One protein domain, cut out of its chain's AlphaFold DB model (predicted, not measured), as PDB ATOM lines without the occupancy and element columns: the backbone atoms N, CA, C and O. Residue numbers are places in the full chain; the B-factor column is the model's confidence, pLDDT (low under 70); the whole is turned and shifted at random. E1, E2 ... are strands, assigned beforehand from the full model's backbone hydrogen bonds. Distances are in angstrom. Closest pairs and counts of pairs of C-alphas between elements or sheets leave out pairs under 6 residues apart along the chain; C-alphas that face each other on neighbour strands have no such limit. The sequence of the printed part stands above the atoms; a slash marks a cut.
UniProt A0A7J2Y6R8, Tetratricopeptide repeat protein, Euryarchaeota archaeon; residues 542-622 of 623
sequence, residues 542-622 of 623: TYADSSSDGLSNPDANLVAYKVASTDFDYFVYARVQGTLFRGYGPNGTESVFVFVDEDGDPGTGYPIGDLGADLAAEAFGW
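This is residues 542 to 622 of the 623 residues of the protein "Tetratricopeptide repeat protein" of Euryarchaeota archaeon (UniProt A0A7J2Y6R8). Look for three two-stranded ribbons loosely set together: two long ones, E1 with E2 and E3 with E6, spaced apart from each other, and a small hairpin, E4 and E5, set at the end of the E3 and E6 ribbon where E5 turns into E6. The tip of the E1 and E2 hairpin, residues 565 to 570, sticks out, while the unnamed stretch 542 to 557 starts beside E1, where residues 543 to 544 pair with 560 to 561. The printed part has 81 residues with six named strands, E1 to E6 in chain order, and no named helix; the class is all strand, though under half of the residues, 35 of 81, are in named elements. Each sheet has two antiparallel strands. The whole is only just loose, close to compact, with a radius of gyration of the C-alphas of 14.4 A and spans of 40 by 27 by 27 A.

Find C-alpha 558 at (28.464, 47.683, -8.774); from there E1 runs through residues 558 to 565, 20.2 A long. E2, residues 570 to 576, returns over 19.5 A. E3, residues 590 to 596, begins at (22.169, 60.973, -5.529) and covers 20.1 A. E4, residues 606 to 608, and E5, residues 611 to 613, are short. E6, residues 615 to 621, is 20.1 A long and ends at C-alpha 621, (21.383, 60.767, 0.006).

Begin with the hairpin of E1 and E2, antiparallel at 168 degrees, where N 562 and O 573 are 2.9 A apart, within hydrogen-bond range. E1 and E2 are each apart from E3, E4, E5 and E6. Next look at E3 and E6, antiparallel at 163 degrees, with N 592 and O 619 within hydrogen-bond range at 2.7 A. At residue 596 of E3, the closest C-alphas of E3 and E5 are those of Val 596 and Ala 613, 5.2 A apart. E4 and E5 form a hairpin, antiparallel at 142 degrees, with N 606 and O 613 within hydrogen-bond range at 2.8 A. E5 runs on into E6 across Asp 614 at 82 degrees, and the two meet only through their link. E4 is only just apart from E6, closest 8.2 A, and from E3, closest 8.0 A.

The two C-alphas farthest apart are those of Pro 586 and Asp 601, at 41.9 A. The printed part has no cut. The link from E2 to E3, residues 577 to 589, is long. Mean pLDDT of the printed part is 84.5; look for values under 70 at residue 567 and residues 584 to 586.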
ATOM      1  N   THR A 542      29.113  36.482  -0.946       91.62
ATOM      2  CA  THR A 542      29.379  37.681  -1.748       91.62
ATOM      3  C   THR A 542      29.308  37.336  -3.223       91.62
ATOM      4  O   THR A 542      29.998  36.422  -3.673       91.62
ATOM      5  N   TYR A 543      28.518  38.099  -3.968       90.44
ATOM      6  CA  TYR A 543      28.410  37.999  -5.415       90.44
ATOM      7  C   TYR A 543      29.158  39.174  -6.030       90.44
ATOM      8  O   TYR A 543      28.950  40.318  -5.630       90.44
ATOM      9  N   ALA A 544      30.080  38.887  -6.945       88.75
ATOM     10  CA  ALA A 544      30.797  39.913  -7.686       88.75
ATOM     11  C   ALA A 544      30.024  40.244  -8.960       88.75
ATOM     12  O   ALA A 544      29.522  39.333  -9.621       88.75
ATOM     13  N   ASP A 545      29.964  41.527  -9.289       85.94
ATOM     14  CA  ASP A 545      29.446  41.968 -10.577       85.94
ATOM     15  C   ASP A 545      30.569  41.997 -11.625       85.94
ATOM     16  O   ASP A 545      31.761  42.052 -11.285       85.94
ATOM     17  N   SER A 546      30.209  41.887 -12.903       80.69
ATOM     18  CA  SER A 546      31.204  41.892 -13.973       80.69
ATOM     19  C   SER A 546      31.828  43.281 -14.125       80.69
ATOM     20  O   SER A 546      31.207  44.306 -13.899       80.69
ATOM     21  N   SER A 547      33.089  43.339 -14.551       77.81
ATOM     22  CA  SER A 547      33.722  44.616 -14.931       77.81
ATOM     23  C   SER A 547      33.502  44.968 -16.407       77.81
ATOM     24  O   SER A 547      33.962  46.008 -16.873       77.81
ATOM     25  N   SER A 548      32.832  44.094 -17.165       81.12
ATOM     26  CA  SER A 548      32.648  44.239 -18.614       81.12
ATOM     27  C   SER A 548      31.575  45.251 -19.014       81.12
ATOM     28  O   SER A 548      31.604  45.749 -20.135       81.12
ATOM     29  N   ASP A 549      30.625  45.520 -18.127       80.75
ATOM     30  CA  ASP A 549      29.465  46.402 -18.293       80.75
ATOM     31  C   ASP A 549      29.565  47.676 -17.441       80.75
ATOM     32  O   ASP A 549      28.613  48.451 -17.356       80.75
ATOM     33  N   GLY A 550      30.750  47.934 -16.877       81.75
ATOM     34  CA  GLY A 550      31.037  49.147 -16.125       81.75
ATOM     35  C   GLY A 550      30.731  50.410 -16.933       81.75
ATOM     36  O   GLY A 550      31.213  50.613 -18.051       81.75
ATOM     37  N   LEU A 551      29.938  51.288 -16.334       85.06
ATOM     38  CA  LEU A 551      29.627  52.611 -16.840       85.06
ATOM     39  C   LEU A 551      30.823  53.554 -16.649       85.06
ATOM     40  O   LEU A 551      31.736  53.318 -15.855       85.06
ATOM     41  N   SER A 552      30.791  54.688 -17.354       86.88
ATOM     42  CA  SER A 552      31.794  55.746 -17.174       86.88
ATOM     43  C   SER A 552      31.756  56.371 -15.776       86.88
ATOM     44  O   SER A 552      32.740  56.994 -15.379       86.88
ATOM     45  N   ASN A 553      30.628  56.265 -15.068       84.94
ATOM     46  CA  ASN A 553      30.496  56.749 -13.702       84.94
ATOM     47  C   ASN A 553      30.885  55.629 -12.717       84.94
ATOM     48  O   ASN A 553      30.092  54.702 -12.548       84.94
ATOM     49  N   PRO A 554      32.048  55.706 -12.044       86.88
ATOM     50  CA  PRO A 554      32.462  54.675 -11.093       86.88
ATOM     51  C   PRO A 554      31.515  54.569  -9.888       86.88
ATOM     52  O   PRO A 554      31.419  53.500  -9.289       86.88
ATOM     53  N   ASP A 555      30.787  55.635  -9.551       86.31
ATOM     54  CA  ASP A 555      29.861  55.659  -8.413       86.31
ATOM     55  C   ASP A 555      28.621  54.778  -8.660       86.31
ATOM     56  O   ASP A 555      27.994  54.317  -7.713       86.31
ATOM     57  N   ALA A 556      28.305  54.482  -9.926       84.44
ATOM     58  CA  ALA A 556      27.200  53.605 -10.323       84.44
ATOM     59  C   ALA A 556      27.641  52.170 -10.664       84.44
ATOM     60  O   ALA A 556      26.794  51.308 -10.893       84.44
ATOM     61  N   ASN A 557      28.949  51.898 -10.711       88.69
ATOM     62  CA  ASN A 557      29.465  50.575 -11.056       88.69
ATOM     63  C   ASN A 557      29.423  49.672  -9.830       88.69
ATOM     64  O   ASN A 557      30.218  49.856  -8.905       88.69
ATOM     65  N   LEU A 558      28.522  48.691  -9.822       88.81
ATOM     66  CA  LEU A 558      28.464  47.683  -8.774       88.81
ATOM     67  C   LEU A 558      29.708  46.786  -8.868       88.81
ATOM     68  O   LEU A 558      30.144  46.393  -9.939       88.81
ATOM     69  N   VAL A 559      30.335  46.503  -7.730       91.19
ATOM     70  CA  VAL A 559      31.526  45.639  -7.637       91.19
ATOM     71  C   VAL A 559      31.175  44.353  -6.915       91.19
ATOM     72  O   VAL A 559      31.646  43.271  -7.268       91.19
ATOM     73  N   ALA A 560      30.379  44.467  -5.856       90.50
ATOM     74  CA  ALA A 560      29.901  43.319  -5.119       90.50
ATOM     75  C   ALA A 560      28.559  43.611  -4.465       90.50
ATOM     76  O   ALA A 560      28.314  44.731  -4.015       90.50
ATOM     77  N   TYR A 561      27.743  42.578  -4.329       89.25
ATOM     78  CA  TYR A 561      26.514  42.637  -3.562       89.25
ATOM     79  C   TYR A 561      26.337  41.391  -2.698       89.25
ATOM     80  O   TYR A 561      26.929  40.332  -2.939       89.25
ATOM     81  N   LYS A 562      25.536  41.538  -1.646       90.69
ATOM     82  CA  LYS A 562      25.096  40.448  -0.777       90.69
ATOM     83  C   LYS A 562      23.616  40.628  -0.507       90.69
ATOM     84  O   LYS A 562      23.121  41.751  -0.453       90.69
ATOM     85  N   VAL A 563      22.936  39.512  -0.307       86.75
ATOM     86  CA  VAL A 563      21.513  39.492   0.002       86.75
ATOM     87  C   VAL A 563      21.308  38.621   1.226       86.75
ATOM     88  O   VAL A 563      21.877  37.533   1.324       86.75
ATOM     89  N   ALA A 564      20.492  39.112   2.146       85.94
ATOM     90  CA  ALA A 564      20.014  38.369   3.295       85.94
ATOM     91  C   ALA A 564      18.498  38.540   3.367       85.94
ATOM     92  O   ALA A 564      17.990  39.635   3.156       85.94
ATOM     93  N   SER A 565      17.764  37.474   3.654       80.75
ATOM     94  CA  SER A 565      16.307  37.539   3.763       80.75
ATOM     95  C   SER A 565      15.831  36.773   4.983       80.75
ATOM     96  O   SER A 565      16.317  35.671   5.253       80.75
ATOM     97  N   THR A 566      14.860  37.336   5.688       76.38
ATOM     98  CA  THR A 566      14.062  36.649   6.708       76.38
ATOM     99  C   THR A 566      12.661  36.375   6.146       76.38
ATOM    100  O   THR A 566      12.403  36.606   4.966       76.38
ATOM    101  N   ASP A 567      11.743  35.872   6.975       69.94
ATOM    102  CA  ASP A 567      10.345  35.670   6.565       69.94
ATOM    103  C   ASP A 567       9.624  36.992   6.219       69.94
ATOM    104  O   ASP A 567       8.598  36.958   5.539       69.94
ATOM    105  N   PHE A 568      10.136  38.141   6.686       72.31
ATOM    106  CA  PHE A 568       9.484  39.452   6.539       72.31
ATOM    107  C   PHE A 568      10.395  40.573   6.029       72.31
ATOM    108  O   PHE A 568       9.878  41.567   5.526       72.31
ATOM    109  N   ASP A 569      11.717  40.421   6.124       79.00
ATOM    110  CA  ASP A 569      12.675  41.466   5.774       79.00
ATOM    111  C   ASP A 569      13.618  41.008   4.664       79.00
ATOM    112  O   ASP A 569      14.069  39.859   4.627       79.00
ATOM    113  N   TYR A 570      13.959  41.945   3.782       80.50
ATOM    114  CA  TYR A 570      14.928  41.749   2.714       80.50
ATOM    115  C   TYR A 570      16.047  42.781   2.852       80.50
ATOM    116  O   TYR A 570      15.825  43.986   2.738       80.50
ATOM    117  N   PHE A 571      17.255  42.299   3.112       85.94
ATOM    118  CA  PHE A 571      18.449  43.105   3.305       85.94
ATOM    119  C   PHE A 571      19.342  42.999   2.076       85.94
ATOM    120  O   PHE A 571      19.691  41.901   1.632       85.94
ATOM    121  N   VAL A 572      19.777  44.153   1.572       84.50
ATOM    122  CA  VAL A 572      20.696  44.245   0.439       84.50
ATOM    123  C   VAL A 572      21.924  45.038   0.851       84.50
ATOM    124  O   VAL A 572      21.829  46.172   1.310       84.50
ATOM    125  N   TYR A 573      23.086  44.434   0.641       88.44
ATOM    126  CA  TYR A 573      24.371  45.112   0.683       88.44
ATOM    127  C   TYR A 573      24.849  45.312  -0.746       88.44
ATOM    128  O   TYR A 573      24.923  44.349  -1.509       88.44
ATOM    129  N   ALA A 574      25.227  46.539  -1.084       87.69
ATOM    130  CA  ALA A 574      25.813  46.879  -2.370       87.69
ATOM    131  C   ALA A 574      27.106  47.662  -2.151       87.69
ATOM    132  O   ALA A 574      27.157  48.604  -1.361       87.69
ATOM    133  N   ARG A 575      28.157  47.273  -2.868       90.06
ATOM    134  CA  ARG A 575      29.437  47.973  -2.901       90.06
ATOM    135  C   ARG A 575      29.731  48.392  -4.326       90.06
ATOM    136  O   ARG A 575      29.839  47.531  -5.198       90.06
ATOM    137  N   VAL A 576      29.905  49.690  -4.529       90.62
ATOM    138  CA  VAL A 576      30.257  50.279  -5.823       90.62
ATOM    139  C   VAL A 576      31.766  50.506  -5.953       90.62
ATOM    140  O   VAL A 576      32.511  50.369  -4.979       90.62
ATOM    141  N   GLN A 577      32.227  50.833  -7.159       91.62
ATOM    142  CA  GLN A 577      33.630  51.142  -7.443       91.62
ATOM    143  C   GLN A 577      34.038  52.523  -6.909       91.62
ATOM    144  O   GLN A 577      35.181  52.701  -6.487       91.62
ATOM    145  N   GLY A 578      33.125  53.490  -6.970       89.25
ATOM    146  CA  GLY A 578      33.311  54.859  -6.501       89.25
ATOM    147  C   GLY A 578      32.713  55.105  -5.116       89.25
ATOM    148  O   GLY A 578      32.896  54.312  -4.194       89.25
ATOM    149  N   THR A 579      32.022  56.228  -4.946       87.62
ATOM    150  CA  THR A 579      31.394  56.634  -3.682       87.62
ATOM    151  C   THR A 579      29.935  56.996  -3.931       87.62
ATOM    152  O   THR A 579      29.661  57.904  -4.705       87.62
ATOM    153  N   LEU A 580      29.008  56.292  -3.278       84.75
ATOM    154  CA  LEU A 580      27.582  56.627  -3.322       84.75
ATOM    155  C   LEU A 580      27.271  57.809  -2.406       84.75
ATOM    156  O   LEU A 580      27.876  57.948  -1.345       84.75
ATOM    157  N   PHE A 581      26.263  58.586  -2.794       85.19
ATOM    158  CA  PHE A 581      25.699  59.696  -2.029       85.19
ATOM    159  C   PHE A 581      26.668  60.850  -1.787       85.19
ATOM    160  O   PHE A 581      26.458  61.632  -0.874       85.19
ATOM    161  N   ARG A 582      27.687  61.020  -2.636       81.94
ATOM    162  CA  ARG A 582      28.620  62.149  -2.519       81.94
ATOM    163  C   ARG A 582      27.960  63.484  -2.867       81.94
ATOM    164  O   ARG A 582      28.349  64.517  -2.334       81.94
ATOM    165  N   GLY A 583      26.992  63.464  -3.783       71.62
ATOM    166  CA  GLY A 583      26.304  64.655  -4.257       71.62
ATOM    167  C   GLY A 583      27.175  65.459  -5.225       71.62
ATOM    168  O   GLY A 583      28.218  66.013  -4.877       71.62
ATOM    169  N   TYR A 584      26.756  65.565  -6.489       68.88
ATOM    170  CA  TYR A 584      27.507  66.355  -7.466       68.88
ATOM    171  C   TYR A 584      27.263  67.866  -7.286       68.88
ATOM    172  O   TYR A 584      26.276  68.422  -7.768       68.88
ATOM    173  N   GLY A 585      28.191  68.547  -6.606       67.00
ATOM    174  CA  GLY A 585      28.159  69.996  -6.374       67.00
ATOM    175  C   GLY A 585      27.500  70.399  -5.045       67.00
ATOM    176  O   GLY A 585      27.046  69.541  -4.300       67.00
ATOM    177  N   PRO A 586      27.426  71.709  -4.729       60.38
ATOM    178  CA  PRO A 586      27.067  72.203  -3.392       60.38
ATOM    179  C   PRO A 586      25.638  71.874  -2.918       60.38
ATOM    180  O   PRO A 586      25.330  72.164  -1.773       60.38
ATOM    181  N   ASN A 587      24.789  71.290  -3.772       71.44
ATOM    182  CA  ASN A 587      23.440  70.801  -3.456       71.44
ATOM    183  C   ASN A 587      23.117  69.506  -4.237       71.44
ATOM    184  O   ASN A 587      21.976  69.291  -4.644       71.44
ATOM    185  N   GLY A 588      24.129  68.705  -4.576       76.12
ATOM    186  CA  GLY A 588      23.907  67.472  -5.324       76.12
ATOM    187  C   GLY A 588      23.255  66.407  -4.445       76.12
ATOM    188  O   GLY A 588      23.696  66.182  -3.327       76.12
ATOM    189  N   THR A 589      22.230  65.731  -4.957       82.81
ATOM    190  CA  THR A 589      21.642  64.540  -4.328       82.81
ATOM    191  C   THR A 589      21.776  63.378  -5.293       82.81
ATOM    192  O   THR A 589      21.553  63.540  -6.494       82.81
ATOM    193  N   GLU A 590      22.135  62.216  -4.769       85.12
ATOM    194  CA  GLU A 590      22.169  60.973  -5.529       85.12
ATOM    195  C   GLU A 590      21.061  60.044  -5.042       85.12
ATOM    196  O   GLU A 590      20.675  60.069  -3.874       85.12
ATOM    197  N   SER A 591      20.546  59.230  -5.956       85.25
ATOM    198  CA  SER A 591      19.458  58.288  -5.713       85.25
ATOM    199  C   SER A 591      19.830  56.918  -6.264       85.25
ATOM    200  O   SER A 591      20.288  56.809  -7.404       85.25
ATOM    201  N   VAL A 592      19.577  55.881  -5.479       84.31
ATOM    202  CA  VAL A 592      19.703  54.474  -5.845       84.31
ATOM    203  C   VAL A 592      18.311  53.864  -5.842       84.31
ATOM    204  O   VAL A 592      17.579  53.975  -4.860       84.31
ATOM    205  N   PHE A 593      17.961  53.197  -6.938       84.50
ATOM    206  CA  PHE A 593      16.705  52.472  -7.080       84.50
ATOM    207  C   PHE A 593      16.983  50.972  -7.060       84.50
ATOM    208  O   PHE A 593      17.830  50.484  -7.808       84.50
ATOM    209  N   VAL A 594      16.254  50.244  -6.220       83.75
ATOM    210  CA  VAL A 594      16.266  48.784  -6.151       83.75
ATOM    211  C   VAL A 594      14.907  48.289  -6.613       83.75
ATOM    212  O   VAL A 594      13.886  48.623  -6.015       83.75
ATOM    213  N   PHE A 595      14.900  47.496  -7.679       86.50
ATOM    214  CA  PHE A 595      13.697  46.885  -8.232       86.50
ATOM    215  C   PHE A 595      13.674  45.401  -7.872       86.50
ATOM    216  O   PHE A 595      14.688  44.719  -8.022       86.50
ATOM    217  N   VAL A 596      12.533  44.915  -7.388       85.19
ATOM    218  CA  VAL A 596      12.341  43.517  -6.990       85.19
ATOM    219  C   VAL A 596      11.154  42.950  -7.755       85.19
ATOM    220  O   VAL A 596      10.077  43.544  -7.777       85.19
ATOM    221  N   ASP A 597      11.389  41.808  -8.385       89.62
ATOM    222  CA  ASP A 597      10.394  40.965  -9.041       89.62
ATOM    223  C   ASP A 597      10.153  39.764  -8.114       89.62
ATOM    224  O   ASP A 597      11.068  38.971  -7.862       89.62
ATOM    225  N   GLU A 598       8.972  39.709  -7.494       86.44
ATOM    226  CA  GLU A 598       8.648  38.692  -6.489       86.44
ATOM    227  C   GLU A 598       8.148  37.396  -7.129       86.44
ATOM    228  O   GLU A 598       8.311  36.313  -6.550       86.44
ATOM    229  N   ASP A 599       7.519  37.493  -8.301       89.31
ATOM    230  CA  ASP A 599       6.881  36.366  -8.977       89.31
ATOM    231  C   ASP A 599       7.732  35.755 -10.107       89.31
ATOM    232  O   ASP A 599       7.481  34.614 -10.520       89.31
ATOM    233  N   GLY A 600       8.797  36.446 -10.517       88.75
ATOM    234  CA  GLY A 600       9.733  36.047 -11.561       88.75
ATOM    235  C   GLY A 600       9.140  36.113 -12.970       88.75
ATOM    236  O   GLY A 600       9.681  35.458 -13.873       88.75
ATOM    237  N   ASP A 601       8.009  36.800 -13.160       89.00
ATOM    238  CA  ASP A 601       7.353  36.967 -14.453       89.00
ATOM    239  C   ASP A 601       7.653  38.365 -15.033       89.00
ATOM    240  O   ASP A 601       7.125  39.376 -14.584       89.00
ATOM    241  N   PRO A 602       8.419  38.471 -16.133       87.25
ATOM    242  CA  PRO A 602       8.714  39.768 -16.745       87.25
ATOM    243  C   PRO A 602       7.477  40.460 -17.352       87.25
ATOM    244  O   PRO A 602       7.564  41.597 -17.820       87.25
ATOM    245  N   GLY A 603       6.332  39.769 -17.427       89.31
ATOM    246  CA  GLY A 603       5.057  40.308 -17.894       89.31
ATOM    247  C   GLY A 603       4.180  40.944 -16.809       89.31
ATOM    248  O   GLY A 603       3.143  41.524 -17.156       89.31
ATOM    249  N   THR A 604       4.549  40.827 -15.534       85.38
ATOM    250  CA  THR A 604       3.868  41.434 -14.378       85.38
ATOM    251  C   THR A 604       4.673  42.642 -13.864       85.38
ATOM    252  O   THR A 604       5.738  42.958 -14.383       85.38
ATOM    253  N   GLY A 605       4.105  43.441 -12.955       88.75
ATOM    254  CA  GLY A 605       4.796  44.616 -12.406       88.75
ATOM    255  C   GLY A 605       5.112  45.770 -13.386       88.75
ATOM    256  O   GLY A 605       4.462  45.967 -14.419       88.75
ATOM    257  N   TYR A 606       6.084  46.601 -13.000       85.19
ATOM    258  CA  TYR A 606       6.646  47.698 -13.791       85.19
ATOM    259  C   TYR A 606       7.784  47.190 -14.689       85.19
ATOM    260  O   TYR A 606       8.752  46.631 -14.178       85.19
ATOM    261  N   PRO A 607       7.741  47.444 -16.009       88.94
ATOM    262  CA  PRO A 607       8.766  46.949 -16.919       88.94
ATOM    263  C   PRO A 607      10.069  47.749 -16.774       88.94
ATOM    264  O   PRO A 607      10.131  48.920 -17.160       88.94
ATOM    265  N   ILE A 608      11.119  47.104 -16.259       85.56
ATOM    266  CA  ILE A 608      12.476  47.652 -16.124       85.56
ATOM    267  C   ILE A 608      13.458  46.709 -16.824       85.56
ATOM    268  O   ILE A 608      13.911  45.714 -16.262       85.56
ATOM    269  N   GLY A 609      13.790  47.015 -18.081       84.50
ATOM    270  CA  GLY A 609      14.596  46.117 -18.911       84.50
ATOM    271  C   GLY A 609      13.874  44.787 -19.138       84.50
ATOM    272  O   GLY A 609      12.768  44.785 -19.676       84.50
ATOM    273  N   ASP A 610      14.495  43.691 -18.703       83.69
ATOM    274  CA  ASP A 610      13.925  42.337 -18.754       83.69
ATOM    275  C   ASP A 610      13.177  41.951 -17.460       83.69
ATOM    276  O   ASP A 610      12.793  40.797 -17.306       83.69
ATOM    277  N   LEU A 611      12.998  42.889 -16.521       85.75
ATOM    278  CA  LEU A 611      12.394  42.651 -15.209       85.75
ATOM    279  C   LEU A 611      10.959  43.200 -15.141       85.75
ATOM    280  O   LEU A 611      10.706  44.332 -15.567       85.75
ATOM    281  N   GLY A 612      10.049  42.418 -14.560       90.19
ATOM    282  CA  GLY A 612       8.676  42.809 -14.240       90.19
ATOM    283  C   GLY A 612       8.555  43.239 -12.780       90.19
ATOM    284  O   GLY A 612       8.050  42.506 -11.948       90.19
ATOM    285  N   ALA A 613       9.086  44.409 -12.420       90.94
ATOM    286  CA  ALA A 613       9.276  44.775 -11.016       90.94
ATOM    287  C   ALA A 613       7.948  45.017 -10.270       90.94
ATOM    288  O   ALA A 613       7.237  45.986 -10.553       90.94
ATOM    289  N   ASP A 614       7.642  44.201  -9.263       89.88
ATOM    290  CA  ASP A 614       6.490  44.390  -8.373       89.88
ATOM    291  C   ASP A 614       6.738  45.488  -7.333       89.88
ATOM    292  O   ASP A 614       5.826  46.234  -6.959       89.88
ATOM    293  N   LEU A 615       7.990  45.605  -6.882       85.69
ATOM    294  CA  LEU A 615       8.418  46.552  -5.861       85.69
ATOM    295  C   LEU A 615       9.580  47.412  -6.364       85.69
ATOM    296  O   LEU A 615      10.490  46.943  -7.048       85.69
ATOM    297  N   ALA A 616       9.561  48.680  -5.963       85.94
ATOM    298  CA  ALA A 616      10.661  49.612  -6.150       85.94
ATOM    299  C   ALA A 616      10.963  50.301  -4.817       85.94
ATOM    300  O   ALA A 616      10.076  50.902  -4.207       85.94
ATOM    301  N   ALA A 617      12.214  50.219  -4.378       83.81
ATOM    302  CA  ALA A 617      12.731  50.963  -3.241       83.81
ATOM    303  C   ALA A 617      13.701  52.034  -3.743       83.81
ATOM    304  O   ALA A 617      14.592  51.749  -4.539       83.81
ATOM    305  N   GLU A 618      13.529  53.265  -3.273       86.69
ATOM    306  CA  GLU A 618      14.433  54.376  -3.555       86.69
ATOM    307  C   GLU A 618      15.168  54.762  -2.273       86.69
ATOM    308  O   GLU A 618      14.546  55.034  -1.244       86.69
ATOM    309  N   ALA A 619      16.493  54.808  -2.350       85.25
ATOM    310  CA  ALA A 619      17.349  55.396  -1.336       85.25
ATOM    311  C   ALA A 619      18.025  56.624  -1.942       85.25
ATOM    312  O   ALA A 619      18.714  56.509  -2.950       85.25
ATOM    313  N   PHE A 620      17.844  57.795  -1.340       86.38
ATOM    314  CA  PHE A 620      18.507  59.020  -1.771       86.38
ATOM    315  C   PHE A 620      19.318  59.616  -0.625       86.38
ATOM    316  O   PHE A 620      18.948  59.492   0.544       86.38
ATOM    317  N   GLY A 621      20.426  60.260  -0.966       83.12
ATOM    318  CA  GLY A 621      21.383  60.767   0.006       83.12
ATOM    319  C   GLY A 621      22.343  61.782  -0.594       83.12
ATOM    320  O   GLY A 621      22.451  61.938  -1.815       83.12
ATOM    321  N   TRP A 622      22.999  62.500   0.302       83.50
ATOM    322  CA  TRP A 622      24.041  63.477   0.034       83.50
ATOM    323  C   TRP A 622      24.946  63.538   1.272       83.50
ATOM    324  O   TRP A 622      24.454  63.315   2.384       83.50
TER     325      TRP A 622